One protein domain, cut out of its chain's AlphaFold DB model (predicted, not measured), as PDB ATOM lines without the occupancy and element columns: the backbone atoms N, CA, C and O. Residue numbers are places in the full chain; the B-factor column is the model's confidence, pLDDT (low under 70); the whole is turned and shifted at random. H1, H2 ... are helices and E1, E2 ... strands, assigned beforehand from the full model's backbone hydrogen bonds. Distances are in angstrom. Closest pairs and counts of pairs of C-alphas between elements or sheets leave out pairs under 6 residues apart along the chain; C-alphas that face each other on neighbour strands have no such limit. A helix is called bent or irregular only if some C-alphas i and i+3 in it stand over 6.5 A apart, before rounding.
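Overview. This is residues 9 to 129 of the 636 residues of the protein "HET domain-containing protein" of Fonsecaea erecta (UniProt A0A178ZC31). Two strand hairpins, E1 with E2 and E4 with E5, join into one sheet curled like part of a barrel, and H1 packs on one face of it, with most of its contacts to E1. The short helix H2 lies near the middle of the domain, while H3 lies out to one side and only grazes the sheet. The printed part has 121 residues, with E1 E2 E3 E4 E5 H1 H2 H3 along the chain; the sheet's order is E1 E2 E4 E5, mixed, and the class is mixed, helices and strands. The whole is compact, with a radius of gyration of the C-alphas of 14.4 A and spans of 38 by 29 by 26 A.

Along the chain. E1, residues 9 to 16, starts with C-alpha 9 at (13.347, -39.024, -29.911) and is 23.3 A long. E2, residues 29 to 37, is 24.6 A long. E3 is residues 44 to 47. E4, residues 56 to 63, is 20.1 A long and bends by 57 degrees at residue 60; E5, residues 66 to 75, is 23.0 A long and bends by 59 degrees at residue 69. H1, residues 81 to 95, is 20.9 A long and begins with C-alpha 81 at (35.774, -26.233, -33.613). H2 is residues 101 to 104. H3, residues 111 to 127, is 24.9 A long and ends with C-alpha 127 at (7.751, -31.745, -35.449). H3 has a kink of 29 degrees near residue 120 and is irregular, but only just: C-alphas 119 and 122 are 6.8 A apart.

Arrangement. The sheet is strongly twisted. The hairpin E1 and E2 is antiparallel, with N 11 and O 34 2.9 A apart, within hydrogen-bond range. E2 and E4 are parallel, with N 31 and O 62 at 2.9 A. The hairpin E4 and E5 is antiparallel, with N 58 and O 73 at 2.8 A. H1 is on one face of the sheet, giving two layers, a helix over a sheet; its closest C-alphas to E1 are Phe 14 and Val 89, 4.9 A. H2 stands at the sheet's level, its closest C-alphas to E1 being Thr 10 and Cys 104, 5.3 A. E3 pairs with no named strand, but its residues 44 to 45 pair in parallel with residues 98 to 99. The closest C-alphas of E3 and H3 are Ala 45 and Phe 125, 6.3 A. H1 and H3 are apart. Every O i to N i+4 pair is within hydrogen-bond range in H1, and 11 of 13 are in H3; H2 is too short for such a pair.

Size, cuts and confidence. The C-alphas farthest apart, of Asp 24 and Ser 39, are 39.8 A apart. The printed part has no cut. The link from E1 to E2, residues 17 to 28, is long. Residues 107 to 113, of which 111 to 113 belong to H3, stand free. The mean pLDDT of the printed part is 89.9, and residues 49 and 51 are under 70.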
ATOM      1  N   ALA A   9      11.978 -39.099 -29.413       92.31
ATOM      2  CA  ALA A   9      13.347 -39.024 -29.911       92.31
ATOM      3  C   ALA A   9      14.324 -38.707 -28.775       92.31
ATOM      4  O   ALA A   9      13.954 -38.129 -27.750       92.31
ATOM      5  N   THR A  10      15.582 -39.092 -28.958       94.06
ATOM      6  CA  THR A  10      16.676 -38.668 -28.080       94.06
ATOM      7  C   THR A  10      17.037 -37.225 -28.407       94.06
ATOM      8  O   THR A  10      17.299 -36.914 -29.561       94.06
ATOM      9  N   ILE A  11      17.065 -36.355 -27.402       96.38
ATOM     10  CA  ILE A  11      17.484 -34.957 -27.524       96.38
ATOM     11  C   ILE A  11      18.713 -34.741 -26.651       96.38
ATOM     12  O   ILE A  11      18.732 -35.146 -25.485       96.38
ATOM     13  N   ALA A  12      19.735 -34.111 -27.221       96.94
ATOM     14  CA  ALA A  12      20.985 -33.787 -26.557       96.94
ATOM     15  C   ALA A  12      20.972 -32.358 -26.000       96.94
ATOM     16  O   ALA A  12      20.472 -31.429 -26.627       96.94
ATOM     17  N   SER A  13      21.590 -32.161 -24.844       97.88
ATOM     18  CA  SER A  13      21.868 -30.849 -24.264       97.88
ATOM     19  C   SER A  13      23.373 -30.708 -24.071       97.88
ATOM     20  O   SER A  13      24.018 -31.594 -23.503       97.88
ATOM     21  N   PHE A  14      23.920 -29.581 -24.520       97.50
ATOM     22  CA  PHE A  14      25.342 -29.263 -24.483       97.50
ATOM     23  C   PHE A  14      25.617 -28.173 -23.445       97.50
ATOM     24  O   PHE A  14      24.892 -27.180 -23.358       97.50
ATOM     25  N   LYS A  15      26.677 -28.344 -22.652       97.69
ATOM     26  CA  LYS A  15      27.161 -27.338 -21.691       97.69
ATOM     27  C   LYS A  15      28.675 -27.246 -21.756       97.69
ATOM     28  O   LYS A  15      29.319 -28.280 -21.878       97.69
ATOM     29  N   LEU A  16      29.239 -26.047 -21.627       97.06
ATOM     30  CA  LEU A  16      30.689 -25.899 -21.488       97.06
ATOM     31  C   LEU A  16      31.173 -26.643 -20.241       97.06
ATOM     32  O   LEU A  16      30.562 -26.556 -19.171       97.06
ATOM     33  N   CYS A  17      32.261 -27.387 -20.401       95.00
ATOM     34  CA  CYS A  17      32.864 -28.163 -19.333       95.00
ATOM     35  C   CYS A  17      34.074 -27.433 -18.747       95.00
ATOM     36  O   CYS A  17      34.840 -26.802 -19.466       95.00
ATOM     37  N   SER A  18      34.270 -27.563 -17.436       92.75
ATOM     38  CA  SER A  18      35.440 -27.042 -16.719       92.75
ATOM     39  C   SER A  18      36.389 -28.144 -16.230       92.75
ATOM     40  O   SER A  18      37.258 -27.888 -15.397       92.75
ATOM     41  N   CYS A  19      36.218 -29.387 -16.694       90.88
ATOM     42  CA  CYS A  19      37.083 -30.490 -16.288       90.88
ATOM     43  C   CYS A  19      38.466 -30.397 -16.951       90.88
ATOM     44  O   CYS A  19      38.623 -29.834 -18.029       90.88
ATOM     45  N   THR A  20      39.474 -31.005 -16.330       89.12
ATOM     46  CA  THR A  20      40.853 -31.025 -16.846       89.12
ATOM     47  C   THR A  20      41.195 -32.308 -17.613       89.12
ATOM     48  O   THR A  20      42.352 -32.525 -17.962       89.12
ATOM     49  N   LEU A  21      40.221 -33.201 -17.834       85.06
ATOM     50  CA  LEU A  21      40.450 -34.529 -18.425       85.06
ATOM     51  C   LEU A  21      40.719 -34.483 -19.936       85.06
ATOM     52  O   LEU A  21      41.366 -35.387 -20.462       85.06
ATOM     53  N   LEU A  22      40.263 -33.427 -20.608       86.25
ATOM     54  CA  LEU A  22      40.560 -33.118 -22.007       86.25
ATOM     55  C   LEU A  22      41.449 -31.872 -22.073       86.25
ATOM     56  O   LEU A  22      41.083 -30.866 -22.664       86.25
ATOM     57  N   SER A  23      42.592 -31.919 -21.380       81.38
ATOM     58  CA  SER A  23      43.545 -30.794 -21.303       81.38
ATOM     59  C   SER A  23      44.209 -30.439 -22.639       81.38
ATOM     60  O   SER A  23      44.823 -29.383 -22.752       81.38
ATOM     61  N   ASP A  24      44.082 -31.310 -23.638       85.38
ATOM     62  CA  ASP A  24      44.466 -31.089 -25.030       85.38
ATOM     63  C   ASP A  24      43.476 -30.203 -25.803       85.38
ATOM     64  O   ASP A  24      43.827 -29.686 -26.861       85.38
ATOM     65  N   LEU A  25      42.265 -29.999 -25.277       85.50
ATOM     66  CA  LEU A  25      41.260 -29.104 -25.838       85.50
ATOM     67  C   LEU A  25      41.176 -27.837 -24.987       85.50
ATOM     68  O   LEU A  25      40.892 -27.913 -23.791       85.50
ATOM     69  N   GLU A  26      41.380 -26.669 -25.603       82.69
ATOM     70  CA  GLU A  26      41.210 -25.382 -24.909       82.69
ATOM     71  C   GLU A  26      39.782 -25.227 -24.369       82.69
ATOM     72  O   GLU A  26      39.584 -24.796 -23.234       82.69
ATOM     73  N   GLU A  27      38.790 -25.653 -25.154       91.19
ATOM     74  CA  GLU A  27      37.377 -25.638 -24.794       91.19
ATOM     75  C   GLU A  27      36.690 -26.917 -25.282       91.19
ATOM     76  O   GLU A  27      36.954 -27.416 -26.377       91.19
ATOM     77  N   HIS A  28      35.799 -27.468 -24.458       94.88
ATOM     78  CA  HIS A  28      35.006 -28.649 -24.794       94.88
ATOM     79  C   HIS A  28      33.665 -28.632 -24.053       94.88
ATOM     80  O   HIS A  28      33.499 -27.939 -23.043       94.88
ATOM     81  N   PHE A  29      32.695 -29.416 -24.528       95.75
ATOM     82  CA  PHE A  29      31.388 -29.536 -23.877       95.75
ATOM     83  C   PHE A  29      31.213 -30.852 -23.105       95.75
ATOM     84  O   PHE A  29      31.833 -31.876 -23.388       95.75
ATOM     85  N   THR A  30      30.287 -30.848 -22.153       96.75
ATOM     86  CA  THR A  30      29.612 -32.055 -21.677       96.75
ATOM     87  C   THR A  30      28.286 -32.225 -22.404       96.75
ATOM     88  O   THR A  30      27.535 -31.253 -22.527       96.75
ATOM     89  N   ILE A  31      27.969 -33.449 -22.818       96.38
ATOM     90  CA  ILE A  31      26.665 -33.809 -23.381       96.38
ATOM     91  C   ILE A  31      25.830 -34.580 -22.355       96.38
ATOM     92  O   ILE A  31      26.323 -35.463 -21.649       96.38
ATOM     93  N   SER A  32      24.545 -34.272 -22.268       96.81
ATOM     94  CA  SER A  32      23.534 -35.145 -21.664       96.81
ATOM     95  C   SER A  32      22.448 -35.401 -22.693       96.81
ATOM     96  O   SER A  32      22.130 -34.489 -23.446       96.81
ATOM     97  N   ALA A  33      21.859 -36.591 -22.723       95.62
ATOM     98  CA  ALA A  33      20.761 -36.881 -23.636       95.62
ATOM     99  C   ALA A  33      19.572 -37.480 -22.888       95.62
ATOM    100  O   ALA A  33      19.750 -38.245 -21.939       95.62
ATOM    101  N   ALA A  34      18.366 -37.130 -23.322       95.44
ATOM    102  CA  ALA A  34      17.123 -37.647 -22.771       95.44
ATOM    103  C   ALA A  34      16.171 -38.032 -23.901       95.44
ATOM    104  O   ALA A  34      16.081 -37.340 -24.915       95.44
ATOM    105  N   ARG A  35      15.441 -39.132 -23.717       94.44
ATOM    106  CA  ARG A  35      14.351 -39.502 -24.618       94.44
ATOM    107  C   ARG A  35      13.122 -38.679 -24.246       94.44
ATOM    108  O   ARG A  35      12.654 -38.768 -23.113       94.44
ATOM    109  N   VAL A  36      12.620 -37.891 -25.186       93.81
ATOM    110  CA  VAL A  36      11.471 -36.999 -24.988       93.81
ATOM    111  C   VAL A  36      10.424 -37.242 -26.063       93.81
ATOM    112  O   VAL A  36      10.741 -37.668 -27.172       93.81
ATOM    113  N   GLU A  37       9.166 -36.974 -25.733       94.56
ATOM    114  CA  GLU A  37       8.085 -36.971 -26.712       94.56
ATOM    115  C   GLU A  37       8.205 -35.733 -27.611       94.56
ATOM    116  O   GLU A  37       8.251 -34.608 -27.115       94.56
ATOM    117  N   LEU A  38       8.233 -35.926 -28.933       92.00
ATOM    118  CA  LEU A  38       8.470 -34.838 -29.891       92.00
ATOM    119  C   LEU A  38       7.398 -33.741 -29.828       92.00
ATOM    120  O   LEU A  38       7.714 -32.571 -30.002       92.00
ATOM    121  N   SER A  39       6.144 -34.108 -29.547       88.88
ATOM    122  CA  SER A  39       4.999 -33.186 -29.509       88.88
ATOM    123  C   SER A  39       5.095 -32.129 -28.396       88.88
ATOM    124  O   SER A  39       4.486 -31.066 -28.502       88.88
ATOM    125  N   THR A  40       5.851 -32.421 -27.334       90.25
ATOM    126  CA  THR A  40       6.019 -31.561 -26.151       90.25
ATOM    127  C   THR A  40       7.460 -31.099 -25.957       90.25
ATOM    128  O   THR A  40       7.747 -30.326 -25.041       90.25
ATOM    129  N   ALA A  41       8.375 -31.553 -26.815       91.62
ATOM    130  CA  ALA A  41       9.778 -31.212 -26.731       91.62
ATOM    131  C   ALA A  41       9.975 -29.709 -26.957       91.62
ATOM    132  O   ALA A  41       9.622 -29.156 -27.996       91.62
ATOM    133  N   THR A  42      10.601 -29.051 -25.985       94.06
ATOM    134  CA  THR A  42      11.245 -27.759 -26.221       94.06
ATOM    135  C   THR A  42      12.641 -28.099 -26.720       94.06
ATOM    136  O   THR A  42      13.504 -28.432 -25.915       94.06
ATOM    137  N   ALA A  43      12.798 -28.206 -28.038       96.94
ATOM    138  CA  ALA A  43      14.045 -28.572 -28.702       96.94
ATOM    139  C   ALA A  43      14.026 -28.103 -30.162       96.94
ATOM    140  O   ALA A  43      12.968 -27.765 -30.693       96.94
ATOM    141  N   VAL A  44      15.185 -28.124 -30.818       96.44
ATOM    142  CA  VAL A  44      15.319 -27.892 -32.268       96.44
ATOM    143  C   VAL A  44      16.095 -29.017 -32.928       96.44
ATOM    144  O   VAL A  44      16.975 -29.610 -32.306       96.44
ATOM    145  N   ALA A  45      15.788 -29.308 -34.186       95.44
ATOM    146  CA  ALA A  45      16.604 -30.187 -35.011       95.44
ATOM    147  C   ALA A  45      17.684 -29.365 -35.719       95.44
ATOM    148  O   ALA A  45      17.394 -28.325 -36.311       95.44
ATOM    149  N   ILE A  46      18.931 -29.821 -35.666       93.75
ATOM    150  CA  ILE A  46      20.006 -29.224 -36.453       93.75
ATOM    151  C   ILE A  46      20.051 -29.935 -37.800       93.75
ATOM    152  O   ILE A  46      20.244 -31.147 -37.855       93.75
ATOM    153  N   SER A  47      19.853 -29.166 -38.867       86.94
ATOM    154  CA  SER A  47      19.987 -29.636 -40.240       86.94
ATOM    155  C   SER A  47      21.463 -29.838 -40.586       86.94
ATOM    156  O   SER A  47      22.324 -29.005 -40.288       86.94
ATOM    157  N   TYR A  48      21.730 -30.991 -41.184       71.25
ATOM    158  CA  TYR A  48      23.019 -31.613 -41.406       71.25
ATOM    159  C   TYR A  48      23.920 -30.791 -42.326       71.25
ATOM    160  O   TYR A  48      23.670 -30.690 -43.518       71.25
ATOM    161  N   THR A  49      25.067 -30.334 -41.825       62.16
ATOM    162  CA  THR A  49      26.317 -30.510 -42.572       62.16
ATOM    163  C   THR A  49      27.501 -30.546 -41.664       62.16
ATOM    164  O   THR A  49      27.651 -29.697 -40.799       62.16
ATOM    165  N   TRP A  50      28.400 -31.468 -41.966       72.06
ATOM    166  CA  TRP A  50      29.649 -31.562 -41.250       72.06
ATOM    167  C   TRP A  50      30.860 -31.246 -42.110       72.06
ATOM    168  O   TRP A  50      31.930 -31.158 -41.556       72.06
ATOM    169  N   GLY A  51      30.703 -30.995 -43.412       68.38
ATOM    170  CA  GLY A  51      31.725 -30.383 -44.267       68.38
ATOM    171  C   GLY A  51      32.043 -31.135 -45.569       68.38
ATOM    172  O   GLY A  51      31.695 -32.310 -45.717       68.38
ATOM    173  N   GLU A  52      32.652 -30.458 -46.543       74.81
ATOM    174  CA  GLU A  52      33.160 -30.996 -47.821       74.81
ATOM    175  C   GLU A  52      34.626 -31.434 -47.701       74.81
ATOM    176  O   GLU A  52      34.985 -32.497 -48.204       74.81
ATOM    177  N   PHE A  53      35.459 -30.658 -47.003       72.88
ATOM    178  CA  PHE A  53      36.916 -30.807 -47.035       72.88
ATOM    179  C   PHE A  53      37.462 -31.527 -45.800       72.88
ATOM    180  O   PHE A  53      37.078 -31.198 -44.686       72.88
ATOM    181  N   ASP A  54      38.405 -32.461 -45.992       83.19
ATOM    182  CA  ASP A  54      39.179 -33.133 -44.922       83.19
ATOM    183  C   ASP A  54      38.329 -33.548 -43.702       83.19
ATOM    184  O   ASP A  54      38.615 -33.198 -42.553       83.19
ATOM    185  N   ARG A  55      37.221 -34.257 -43.960       86.50
ATOM    186  CA  ARG A  55      36.337 -34.741 -42.894       86.50
ATOM    187  C   ARG A  55      37.088 -35.705 -41.995       86.50
ATOM    188  O   ARG A  55      37.633 -36.712 -42.446       86.50
ATOM    189  N   ARG A  56      37.067 -35.421 -40.699       90.44
ATOM    190  CA  ARG A  56      37.734 -36.243 -39.696       90.44
ATOM    191  C   ARG A  56      36.997 -36.211 -38.373       90.44
ATOM    192  O   ARG A  56      36.253 -35.288 -38.050       90.44
ATOM    193  N   LYS A  57      37.219 -37.256 -37.583       92.12
ATOM    194  CA  LYS A  57      36.612 -37.414 -36.264       92.12
ATOM    195  C   LYS A  57      37.323 -36.519 -35.247       92.12
ATOM    196  O   LYS A  57      38.480 -36.752 -34.909       92.12
ATOM    197  N   HIS A  58      36.608 -35.532 -34.726       93.00
ATOM    198  CA  HIS A  58      37.067 -34.608 -33.695       93.00
ATOM    199  C   HIS A  58      36.474 -34.977 -32.341       93.00
ATOM    200  O   HIS A  58      35.261 -35.098 -32.220       93.00
ATOM    201  N   VAL A  59      37.300 -35.133 -31.306       94.12
ATOM    202  CA  VAL A  59      36.810 -35.210 -29.920       94.12
ATOM    203  C   VAL A  59      36.499 -33.789 -29.463       94.12
ATOM    204  O   VAL A  59      37.402 -32.965 -29.424       94.12
ATOM    205  N   LEU A  60      35.239 -33.509 -29.132       94.81
ATOM    206  CA  LEU A  60      34.774 -32.158 -28.766       94.81
ATOM    207  C   LEU A  60      34.184 -32.085 -27.354       94.81
ATOM    208  O   LEU A  60      33.751 -31.027 -26.898       94.81
ATOM    209  N   GLY A  61      34.138 -33.219 -26.656       94.94
ATOM    210  CA  GLY A  61      33.519 -33.292 -25.349       94.94
ATOM    211  C   GLY A  61      33.450 -34.695 -24.777       94.94
ATOM    212  O   GLY A  61      34.102 -35.628 -25.253       94.94
ATOM    213  N   HIS A  62      32.628 -34.845 -23.746       95.12
ATOM    214  CA  HIS A  62      32.367 -36.121 -23.086       95.12
ATOM    215  C   HIS A  62      30.944 -36.189 -22.522       95.12
ATOM    216  O   HIS A  62      30.249 -35.179 -22.410       95.12
ATOM    217  N   TRP A  63      30.496 -37.382 -22.137       95.19
ATOM    218  CA  TRP A  63      29.188 -37.555 -21.505       95.19
ATOM    219  C   TRP A  63      29.172 -37.001 -20.075       95.19
ATOM    220  O   TRP A  63      30.150 -37.078 -19.326       95.19
ATOM    221  N   THR A  64      28.040 -36.420 -19.685       95.06
ATOM    222  CA  THR A  64      27.824 -35.876 -18.341       95.06
ATOM    223  C   THR A  64      27.918 -36.999 -17.313       95.06
ATOM    224  O   THR A  64      27.224 -38.006 -17.429       95.06
ATOM    225  N   GLY A  65      28.785 -36.834 -16.311       93.31
ATOM    226  CA  GLY A  65      29.029 -37.844 -15.274       93.31
ATOM    227  C   GLY A  65      29.928 -39.018 -15.692       93.31
ATOM    228  O   GLY A  65      30.231 -39.846 -14.844       93.31
ATOM    229  N   ALA A  66      30.376 -39.071 -16.952       92.00
ATOM    230  CA  ALA A  66      31.234 -40.122 -17.503       92.00
ATOM    231  C   ALA A  66      32.283 -39.494 -18.435       92.00
ATOM    232  O   ALA A  66      32.180 -39.554 -19.662       92.00
ATOM    233  N   ALA A  67      33.262 -38.804 -17.850       89.44
ATOM    234  CA  ALA A  67      34.226 -38.000 -18.603       89.44
ATOM    235  C   ALA A  67      35.227 -38.828 -19.428       89.44
ATOM    236  O   ALA A  67      35.779 -38.352 -20.418       89.44
ATOM    237  N   GLU A  68      35.408 -40.096 -19.073       89.88
ATOM    238  CA  GLU A  68      36.110 -41.103 -19.864       89.88
ATOM    239  C   GLU A  68      35.382 -41.444 -21.171       89.88
ATOM    240  O   GLU A  68      36.016 -41.813 -22.162       89.88
ATOM    241  N   ARG A  69      34.053 -41.283 -21.206       92.25
ATOM    242  CA  ARG A  69      33.245 -41.522 -22.398       92.25
ATOM    243  C   ARG A  69      33.288 -40.275 -23.278       92.25
ATOM    244  O   ARG A  69      32.452 -39.377 -23.174       92.25
ATOM    245  N   ARG A  70      34.296 -40.223 -24.144       92.75
ATOM    246  CA  ARG A  70      34.501 -39.138 -25.112       92.75
ATOM    247  C   ARG A  70      33.379 -39.096 -26.147       92.75
ATOM    248  O   ARG A  70      32.832 -40.125 -26.539       92.75
ATOM    249  N   VAL A  71      33.065 -37.890 -26.595       91.81
ATOM    250  CA  VAL A  71      32.095 -37.611 -27.652       91.81
ATOM    251  C   VAL A  71      32.858 -37.037 -28.823       91.81
ATOM    252  O   VAL A  71      33.670 -36.121 -28.657       91.81
ATOM    253  N   SER A  72      32.596 -37.582 -30.002       92.50
ATOM    254  CA  SER A  72      33.238 -37.122 -31.217       92.50
ATOM    255  C   SER A  72      32.225 -36.735 -32.270       92.50
ATOM    256  O   SER A  72      31.193 -37.386 -32.389       92.50
ATOM    257  N   PHE A  73      32.576 -35.715 -33.042       92.19
ATOM    258  CA  PHE A  73      31.859 -35.289 -34.231       92.19
ATOM    259  C   PHE A  73      32.799 -35.420 -35.423       92.19
ATOM    260  O   PHE A  73      33.950 -34.989 -35.366       92.19
ATOM    261  N   GLU A  74      32.338 -36.038 -36.496       91.00
ATOM    262  CA  GLU A  74      33.021 -36.025 -37.778       91.00
ATOM    263  C   GLU A  74      32.723 -34.700 -38.466       91.00
ATOM    264  O   GLU A  74      31.604 -34.533 -38.936       91.00
ATOM    265  N   LEU A  75      33.695 -33.784 -38.492       91.19
ATOM    266  CA  LEU A  75      33.604 -32.441 -39.078       91.19
ATOM    267  C   LEU A  75      34.717 -32.246 -40.122       91.19
ATOM    268  O   LEU A  75      35.763 -32.888 -40.051       91.19
ATOM    269  N   GLY A  76      34.478 -31.376 -41.092       90.81
ATOM    270  CA  GLY A  76      35.380 -30.955 -42.150       90.81
ATOM    271  C   GLY A  76      36.140 -29.694 -41.768       90.81
ATOM    272  O   GLY A  76      35.819 -29.008 -40.793       90.81
ATOM    273  N   ALA A  77      37.173 -29.397 -42.546       91.44
ATOM    274  CA  ALA A  77      38.129 -28.333 -42.282       91.44
ATOM    275  C   ALA A  77      37.527 -26.919 -42.320       91.44
ATOM    276  O   ALA A  77      38.168 -25.979 -41.857       91.44
ATOM    277  N   GLU A  78      36.319 -26.739 -42.857       90.25
ATOM    278  CA  GLU A  78      35.622 -25.450 -42.840       90.25
ATOM    279  C   GLU A  78      35.055 -25.068 -41.467       90.25
ATOM    280  O   GLU A  78      34.654 -23.919 -41.281       90.25
ATOM    281  N   TRP A  79      35.017 -25.999 -40.510       92.38
ATOM    282  CA  TRP A  79      34.500 -25.751 -39.168       92.38
ATOM    283  C   TRP A  79      35.587 -25.254 -38.219       92.38
ATOM    284  O   TRP A  79      36.546 -25.963 -37.914       92.38
ATOM    285  N   ASP A  80      35.373 -24.065 -37.657       93.00
ATOM    286  CA  ASP A  80      36.065 -23.656 -36.439       93.00
ATOM    287  C   ASP A  80      35.468 -24.404 -35.235       93.00
ATOM    288  O   ASP A  80      34.307 -24.206 -34.864       93.00
ATOM    289  N   LEU A  81      36.256 -25.305 -34.642       93.69
ATOM    290  CA  LEU A  81      35.774 -26.233 -33.613       93.69
ATOM    291  C   LEU A  81      35.317 -25.512 -32.340       93.69
ATOM    292  O   LEU A  81      34.324 -25.918 -31.736       93.69
ATOM    293  N   ALA A  82      36.010 -24.440 -31.945       94.00
ATOM    294  CA  ALA A  82      35.649 -23.653 -30.769       94.00
ATOM    295  C   ALA A  82      34.297 -22.958 -30.980       94.00
ATOM    296  O   ALA A  82      33.380 -23.096 -30.168       94.00
ATOM    297  N   SER A  83      34.123 -22.291 -32.121       94.38
ATOM    298  CA  SER A  83      32.860 -21.642 -32.482       94.38
ATOM    299  C   SER A  83      31.714 -22.640 -32.606       94.38
ATOM    300  O   SER A  83      30.603 -22.358 -32.161       94.38
ATOM    301  N   PHE A  84      31.976 -23.834 -33.142       94.62
ATOM    302  CA  PHE A  84      30.999 -24.918 -33.171       94.62
ATOM    303  C   PHE A  84      30.550 -25.330 -31.759       94.62
ATOM    304  O   PHE A  84      29.349 -25.363 -31.482       94.62
ATOM    305  N   VAL A  85      31.498 -25.578 -30.846       95.44
ATOM    306  CA  VAL A  85      31.225 -25.916 -29.436       95.44
ATOM    307  C   VAL A  85      30.373 -24.835 -28.768       95.44
ATOM    308  O   VAL A  85      29.316 -25.147 -28.211       95.44
ATOM    309  N   HIS A  86      30.784 -23.568 -28.862       96.12
ATOM    310  CA  HIS A  86      30.038 -22.444 -28.286       96.12
ATOM    311  C   HIS A  86      28.639 -22.330 -28.864       96.12
ATOM    312  O   HIS A  86      27.677 -22.138 -28.116       96.12
ATOM    313  N   ARG A  87      28.495 -22.508 -30.181       96.06
ATOM    314  CA  ARG A  87      27.193 -22.395 -30.827       96.06
ATOM    315  C   ARG A  87      26.227 -23.475 -30.364       96.06
ATOM    316  O   ARG A  87      25.076 -23.157 -30.077       96.06
ATOM    317  N   LEU A  88      26.671 -24.724 -30.218       96.19
ATOM    318  CA  LEU A  88      25.813 -25.792 -29.689       96.19
ATOM    319  C   LEU A  88      25.374 -25.519 -28.243       96.19
ATOM    320  O   LEU A  88      24.218 -25.764 -27.886       96.19
ATOM    321  N   VAL A  89      26.263 -24.980 -27.406       97.25
ATOM    322  CA  VAL A  89      25.931 -24.603 -26.021       97.25
ATOM    323  C   VAL A  89      24.927 -23.448 -25.990       97.25
ATOM    324  O   VAL A  89      23.957 -23.481 -25.225       97.25
ATOM    325  N   GLN A  90      25.112 -22.441 -26.844       97.12
ATOM    326  CA  GLN A  90      24.187 -21.318 -26.966       97.12
ATOM    327  C   GLN A  90      22.809 -21.776 -27.452       97.12
ATOM    328  O   GLN A  90      21.809 -21.457 -26.814       97.12
ATOM    329  N   LEU A  91      22.749 -22.580 -28.517       96.38
ATOM    330  CA  LEU A  91      21.494 -23.131 -29.032       96.38
ATOM    331  C   LEU A  91      20.803 -24.013 -27.985       96.38
ATOM    332  O   LEU A  91      19.594 -23.905 -27.807       96.38
ATOM    333  N   THR A  92      21.551 -24.819 -27.221       97.38
ATOM    334  CA  THR A  92      20.992 -25.570 -26.081       97.38
ATOM    335  C   THR A  92      20.386 -24.633 -25.042       97.38
ATOM    336  O   THR A  92      19.325 -24.914 -24.497       97.38
ATOM    337  N   SER A  93      21.035 -23.506 -24.757       97.19
ATOM    338  CA  SER A  93      20.526 -22.531 -23.788       97.19
ATOM    339  C   SER A  93      19.240 -21.857 -24.277       97.19
ATOM    340  O   SER A  93      18.356 -21.575 -23.473       97.19
ATOM    341  N   THR A  94      19.108 -21.639 -25.589       96.69
ATOM    342  CA  THR A  94      17.909 -21.064 -26.216       96.69
ATOM    343  C   THR A  94      16.756 -22.063 -26.307       96.69
ATOM    344  O   THR A  94      15.619 -21.711 -26.002       96.69
ATOM    345  N   TYR A  95      17.037 -23.304 -26.707       96.19
ATOM    346  CA  TYR A  95      16.017 -24.293 -27.063       96.19
ATOM    347  C   TYR A  95      15.906 -25.460 -26.085       96.19
ATOM    348  O   TYR A  95      15.131 -26.357 -26.350       96.19
ATOM    349  N   GLN A  96      16.645 -25.471 -24.972       96.25
ATOM    350  CA  GLN A  96      16.748 -26.544 -23.958       96.25
ATOM    351  C   GLN A  96      17.384 -27.859 -24.440       96.25
ATOM    352  O   GLN A  96      18.011 -28.574 -23.649       96.25
ATOM    353  N   GLY A  97      17.301 -28.164 -25.730       96.38
ATOM    354  CA  GLY A  97      17.951 -29.318 -26.323       96.38
ATOM    355  C   GLY A  97      17.985 -29.262 -27.843       96.38
ATOM    356  O   GLY A  97      17.235 -28.525 -28.481       96.38
ATOM    357  N   LEU A  98      18.884 -30.053 -28.409       96.94
ATOM    358  CA  LEU A  98      19.140 -30.168 -29.833       96.94
ATOM    359  C   LEU A  98      18.996 -31.632 -30.237       96.94
ATOM    360  O   LEU A  98      19.569 -32.520 -29.601       96.94
ATOM    361  N   TRP A  99      18.263 -31.887 -31.310       95.75
ATOM    362  CA  TRP A  99      18.395 -33.133 -32.043       95.75
ATOM    363  C   TRP A  99      19.521 -32.970 -33.064       95.75
ATOM    364  O   TRP A  99      19.464 -32.090 -33.922       95.75
ATOM    365  N   ILE A 100      20.553 -33.799 -32.940       92.69
ATOM    366  CA  ILE A 100      21.692 -33.861 -33.857       92.69
ATOM    367  C   ILE A 100      22.002 -35.331 -34.085       92.69
ATOM    368  O   ILE A 100      22.203 -36.059 -33.112       92.69
ATOM    369  N   ASP A 101      22.072 -35.763 -35.336       87.25
ATOM    370  CA  ASP A 101      22.247 -37.167 -35.702       87.25
ATOM    371  C   ASP A 101      23.468 -37.828 -35.024       87.25
ATOM    372  O   ASP A 101      23.318 -38.830 -34.329       87.25
ATOM    373  N   GLN A 102      24.654 -37.217 -35.091       88.44
ATOM    374  CA  GLN A 102      25.895 -37.749 -34.505       88.44
ATOM    375  C   GLN A 102      25.866 -37.864 -32.971       88.44
ATOM    376  O   GLN A 102      26.661 -38.596 -32.381       88.44
ATOM    377  N   ALA A 103      24.965 -37.132 -32.310       90.19
ATOM    378  CA  ALA A 103      24.877 -37.060 -30.854       90.19
ATOM    379  C   ALA A 103      23.674 -37.822 -30.280       90.19
ATOM    380  O   ALA A 103      23.723 -38.322 -29.155       90.19
ATOM    381  N   CYS A 104      22.581 -37.866 -31.039       91.19
ATOM    382  CA  CYS A 104      21.291 -38.393 -30.611       91.19
ATOM    383  C   CYS A 104      21.035 -39.795 -31.151       91.19
ATOM    384  O   CYS A 104      20.255 -40.532 -30.541       91.19
ATOM    385  N   LEU A 105      21.678 -40.169 -32.262       87.12
ATOM    386  CA  LEU A 105      21.552 -41.506 -32.811       87.12
ATOM    387  C   LEU A 105      22.574 -42.446 -32.169       87.12
ATOM    388  O   LEU A 105      23.747 -42.086 -31.992       87.12
ATOM    389  N   PRO A 106      22.134 -43.653 -31.791       78.69
ATOM    390  CA  PRO A 106      23.028 -44.655 -31.245       78.69
ATOM    391  C   PRO A 106      24.089 -45.044 -32.279       78.69
ATOM    392  O   PRO A 106      23.772 -45.307 -33.427       78.69
ATOM    393  N   GLN A 107      25.354 -45.089 -31.864       73.19
ATOM    394  CA  GLN A 107      26.465 -45.434 -32.760       73.19
ATOM    395  C   GLN A 107      26.699 -46.951 -32.853       73.19
ATOM    396  O   GLN A 107      27.180 -47.432 -33.871       73.19
ATOM    397  N   ASP A 108      26.303 -47.695 -31.813       79.06
ATOM    398  CA  ASP A 108      26.534 -49.135 -31.664       79.06
ATOM    399  C   ASP A 108      25.196 -49.870 -31.457       79.06
ATOM    400  O   ASP A 108      24.896 -50.341 -30.359       79.06
ATOM    401  N   VAL A 109      24.355 -49.915 -32.492       80.25
ATOM    402  CA  VAL A 109      23.071 -50.644 -32.475       80.25
ATOM    403  C   VAL A 109      22.935 -51.591 -33.658       80.25
ATOM    404  O   VAL A 109      23.675 -51.495 -34.638       80.25
ATOM    405  N   SER A 110      21.998 -52.528 -33.536       82.38
ATOM    406  CA  SER A 110      21.655 -53.467 -34.602       82.38
ATOM    407  C   SER A 110      21.068 -52.762 -35.833       82.38
ATOM    408  O   SER A 110      20.523 -51.662 -35.735       82.38
ATOM    409  N   ASP A 111      21.131 -53.416 -36.994       79.94
ATOM    410  CA  ASP A 111      20.508 -52.911 -38.224       79.94
ATOM    411  C   ASP A 111      18.996 -52.699 -38.077       79.94
ATOM    412  O   ASP A 111      18.459 -51.737 -38.617       79.94
ATOM    413  N   GLU A 112      18.305 -53.561 -37.323       79.00
ATOM    414  CA  GLU A 112      16.869 -53.396 -37.058       79.00
ATOM    415  C   GLU A 112      16.595 -52.078 -36.320       79.00
ATOM    416  O   GLU A 112      15.723 -51.310 -36.720       79.00
ATOM    417  N   GLU A 113      17.387 -51.768 -35.291       80.06
ATOM    418  CA  GLU A 113      17.271 -50.507 -34.552       80.06
ATOM    419  C   GLU A 113      17.651 -49.300 -35.419       80.06
ATOM    420  O   GLU A 113      17.024 -48.244 -35.319       80.06
ATOM    421  N   TRP A 114      18.644 -49.442 -36.302       82.56
ATOM    422  CA  TRP A 114      19.004 -48.398 -37.259       82.56
ATOM    423  C   TRP A 114      17.901 -48.129 -38.283       82.56
ATOM    424  O   TRP A 114      17.646 -46.967 -38.595       82.56
ATOM    425  N   ALA A 115      17.233 -49.166 -38.786       79.69
ATOM    426  CA  ALA A 115      16.107 -49.026 -39.703       79.69
ATOM    427  C   ALA A 115      14.972 -48.213 -39.057       79.69
ATOM    428  O   ALA A 115      14.489 -47.246 -39.652       79.69
ATOM    429  N   ASP A 116      14.620 -48.529 -37.807       79.56
ATOM    430  CA  ASP A 116      13.617 -47.781 -37.037       79.56
ATOM    431  C   ASP A 116      14.034 -46.318 -36.813       79.56
ATOM    432  O   ASP A 116      13.228 -45.392 -36.950       79.56
ATOM    433  N   VAL A 117      15.313 -46.093 -36.496       82.00
ATOM    434  CA  VAL A 117      15.883 -44.753 -36.323       82.00
ATOM    435  C   VAL A 117      15.786 -43.940 -37.612       82.00
ATOM    436  O   VAL A 117      15.288 -42.814 -37.566       82.00
ATOM    437  N   LEU A 118      16.210 -44.493 -38.751       79.12
ATOM    438  CA  LEU A 118      16.181 -43.812 -40.049       79.12
ATOM    439  C   LEU A 118      14.751 -43.410 -40.434       79.12
ATOM    440  O   LEU A 118      14.516 -42.263 -40.814       79.12
ATOM    441  N   MET A 119      13.775 -44.298 -40.222       79.44
ATOM    442  CA  MET A 119      12.355 -44.014 -40.476       79.44
ATOM    443  C   MET A 119      11.762 -42.953 -39.529       79.44
ATOM    444  O   MET A 119      10.739 -42.330 -39.831       79.44
ATOM    445  N   SER A 120      12.392 -42.706 -38.377       82.12
ATOM    446  CA  SER A 120      11.952 -41.676 -37.431       82.12
ATOM    447  C   SER A 120      12.418 -40.263 -37.798       82.12
ATOM    448  O   SER A 120      11.764 -39.297 -37.401       82.12
ATOM    449  N   ILE A 121      13.495 -40.119 -38.582       85.19
ATOM    450  CA  ILE A 121      14.107 -38.820 -38.910       85.19
ATOM    451  C   ILE A 121      13.087 -37.838 -39.514       85.19
ATOM    452  O   ILE A 121      12.959 -36.736 -38.973       85.19
ATOM    453  N   PRO A 122      12.272 -38.205 -40.527       83.44
ATOM    454  CA  PRO A 122      11.275 -37.286 -41.077       83.44
ATOM    455  C   PRO A 122      10.303 -36.744 -40.022       83.44
ATOM    456  O   PRO A 122       9.899 -35.584 -40.076       83.44
ATOM    457  N   HIS A 123       9.940 -37.556 -39.025       85.88
ATOM    458  CA  HIS A 123       9.040 -37.140 -37.949       85.88
ATOM    459  C   HIS A 123       9.683 -36.104 -37.026       85.88
ATOM    460  O   HIS A 123       8.991 -35.194 -36.560       85.88
ATOM    461  N   VAL A 124      10.995 -36.202 -36.791       90.75
ATOM    462  CA  VAL A 124      11.753 -35.209 -36.022       90.75
ATOM    463  C   VAL A 124      11.699 -33.852 -36.721       90.75
ATOM    464  O   VAL A 124      11.245 -32.885 -36.113       90.75
ATOM    465  N   PHE A 125      12.063 -33.784 -38.005       89.00
ATOM    466  CA  PHE A 125      12.082 -32.529 -38.770       89.00
ATOM    467  C   PHE A 125      10.678 -31.951 -39.031       89.00
ATOM    468  O   PHE A 125      10.515 -30.733 -39.084       89.00
ATOM    469  N   LYS A 126       9.641 -32.798 -39.124       87.12
ATOM    470  CA  LYS A 126       8.231 -32.359 -39.211       87.12
ATOM    471  C   LYS A 126       7.705 -31.749 -37.913       87.12
ATOM    472  O   LYS A 126       6.738 -30.983 -37.950       87.12
ATOM    473  N   THR A 127       8.276 -32.127 -36.768       91.12
ATOM    474  CA  THR A 127       7.751 -31.745 -35.449       91.12
ATOM    475  C   THR A 127       8.559 -30.627 -34.803       91.12
ATOM    476  O   THR A 127       7.969 -29.689 -34.272       91.12
ATOM    477  N   LEU A 128       9.889 -30.708 -34.849       94.44
ATOM    478  CA  LEU A 128      10.775 -29.707 -34.262       94.44
ATOM    479  C   LEU A 128      11.042 -28.564 -35.251       94.44
ATOM    480  O   LEU A 128      11.114 -28.806 -36.458       94.44
ATOM    481  N   PRO A 129      11.260 -27.326 -34.773       94.38
ATOM    482  CA  PRO A 129      11.863 -26.293 -35.600       94.38
ATOM    483  C   PRO A 129      13.270 -26.718 -36.026       94.38
ATOM    484  O   PRO A 129      13.999 -27.351 -35.258       94.38
TER     485      PRO A 129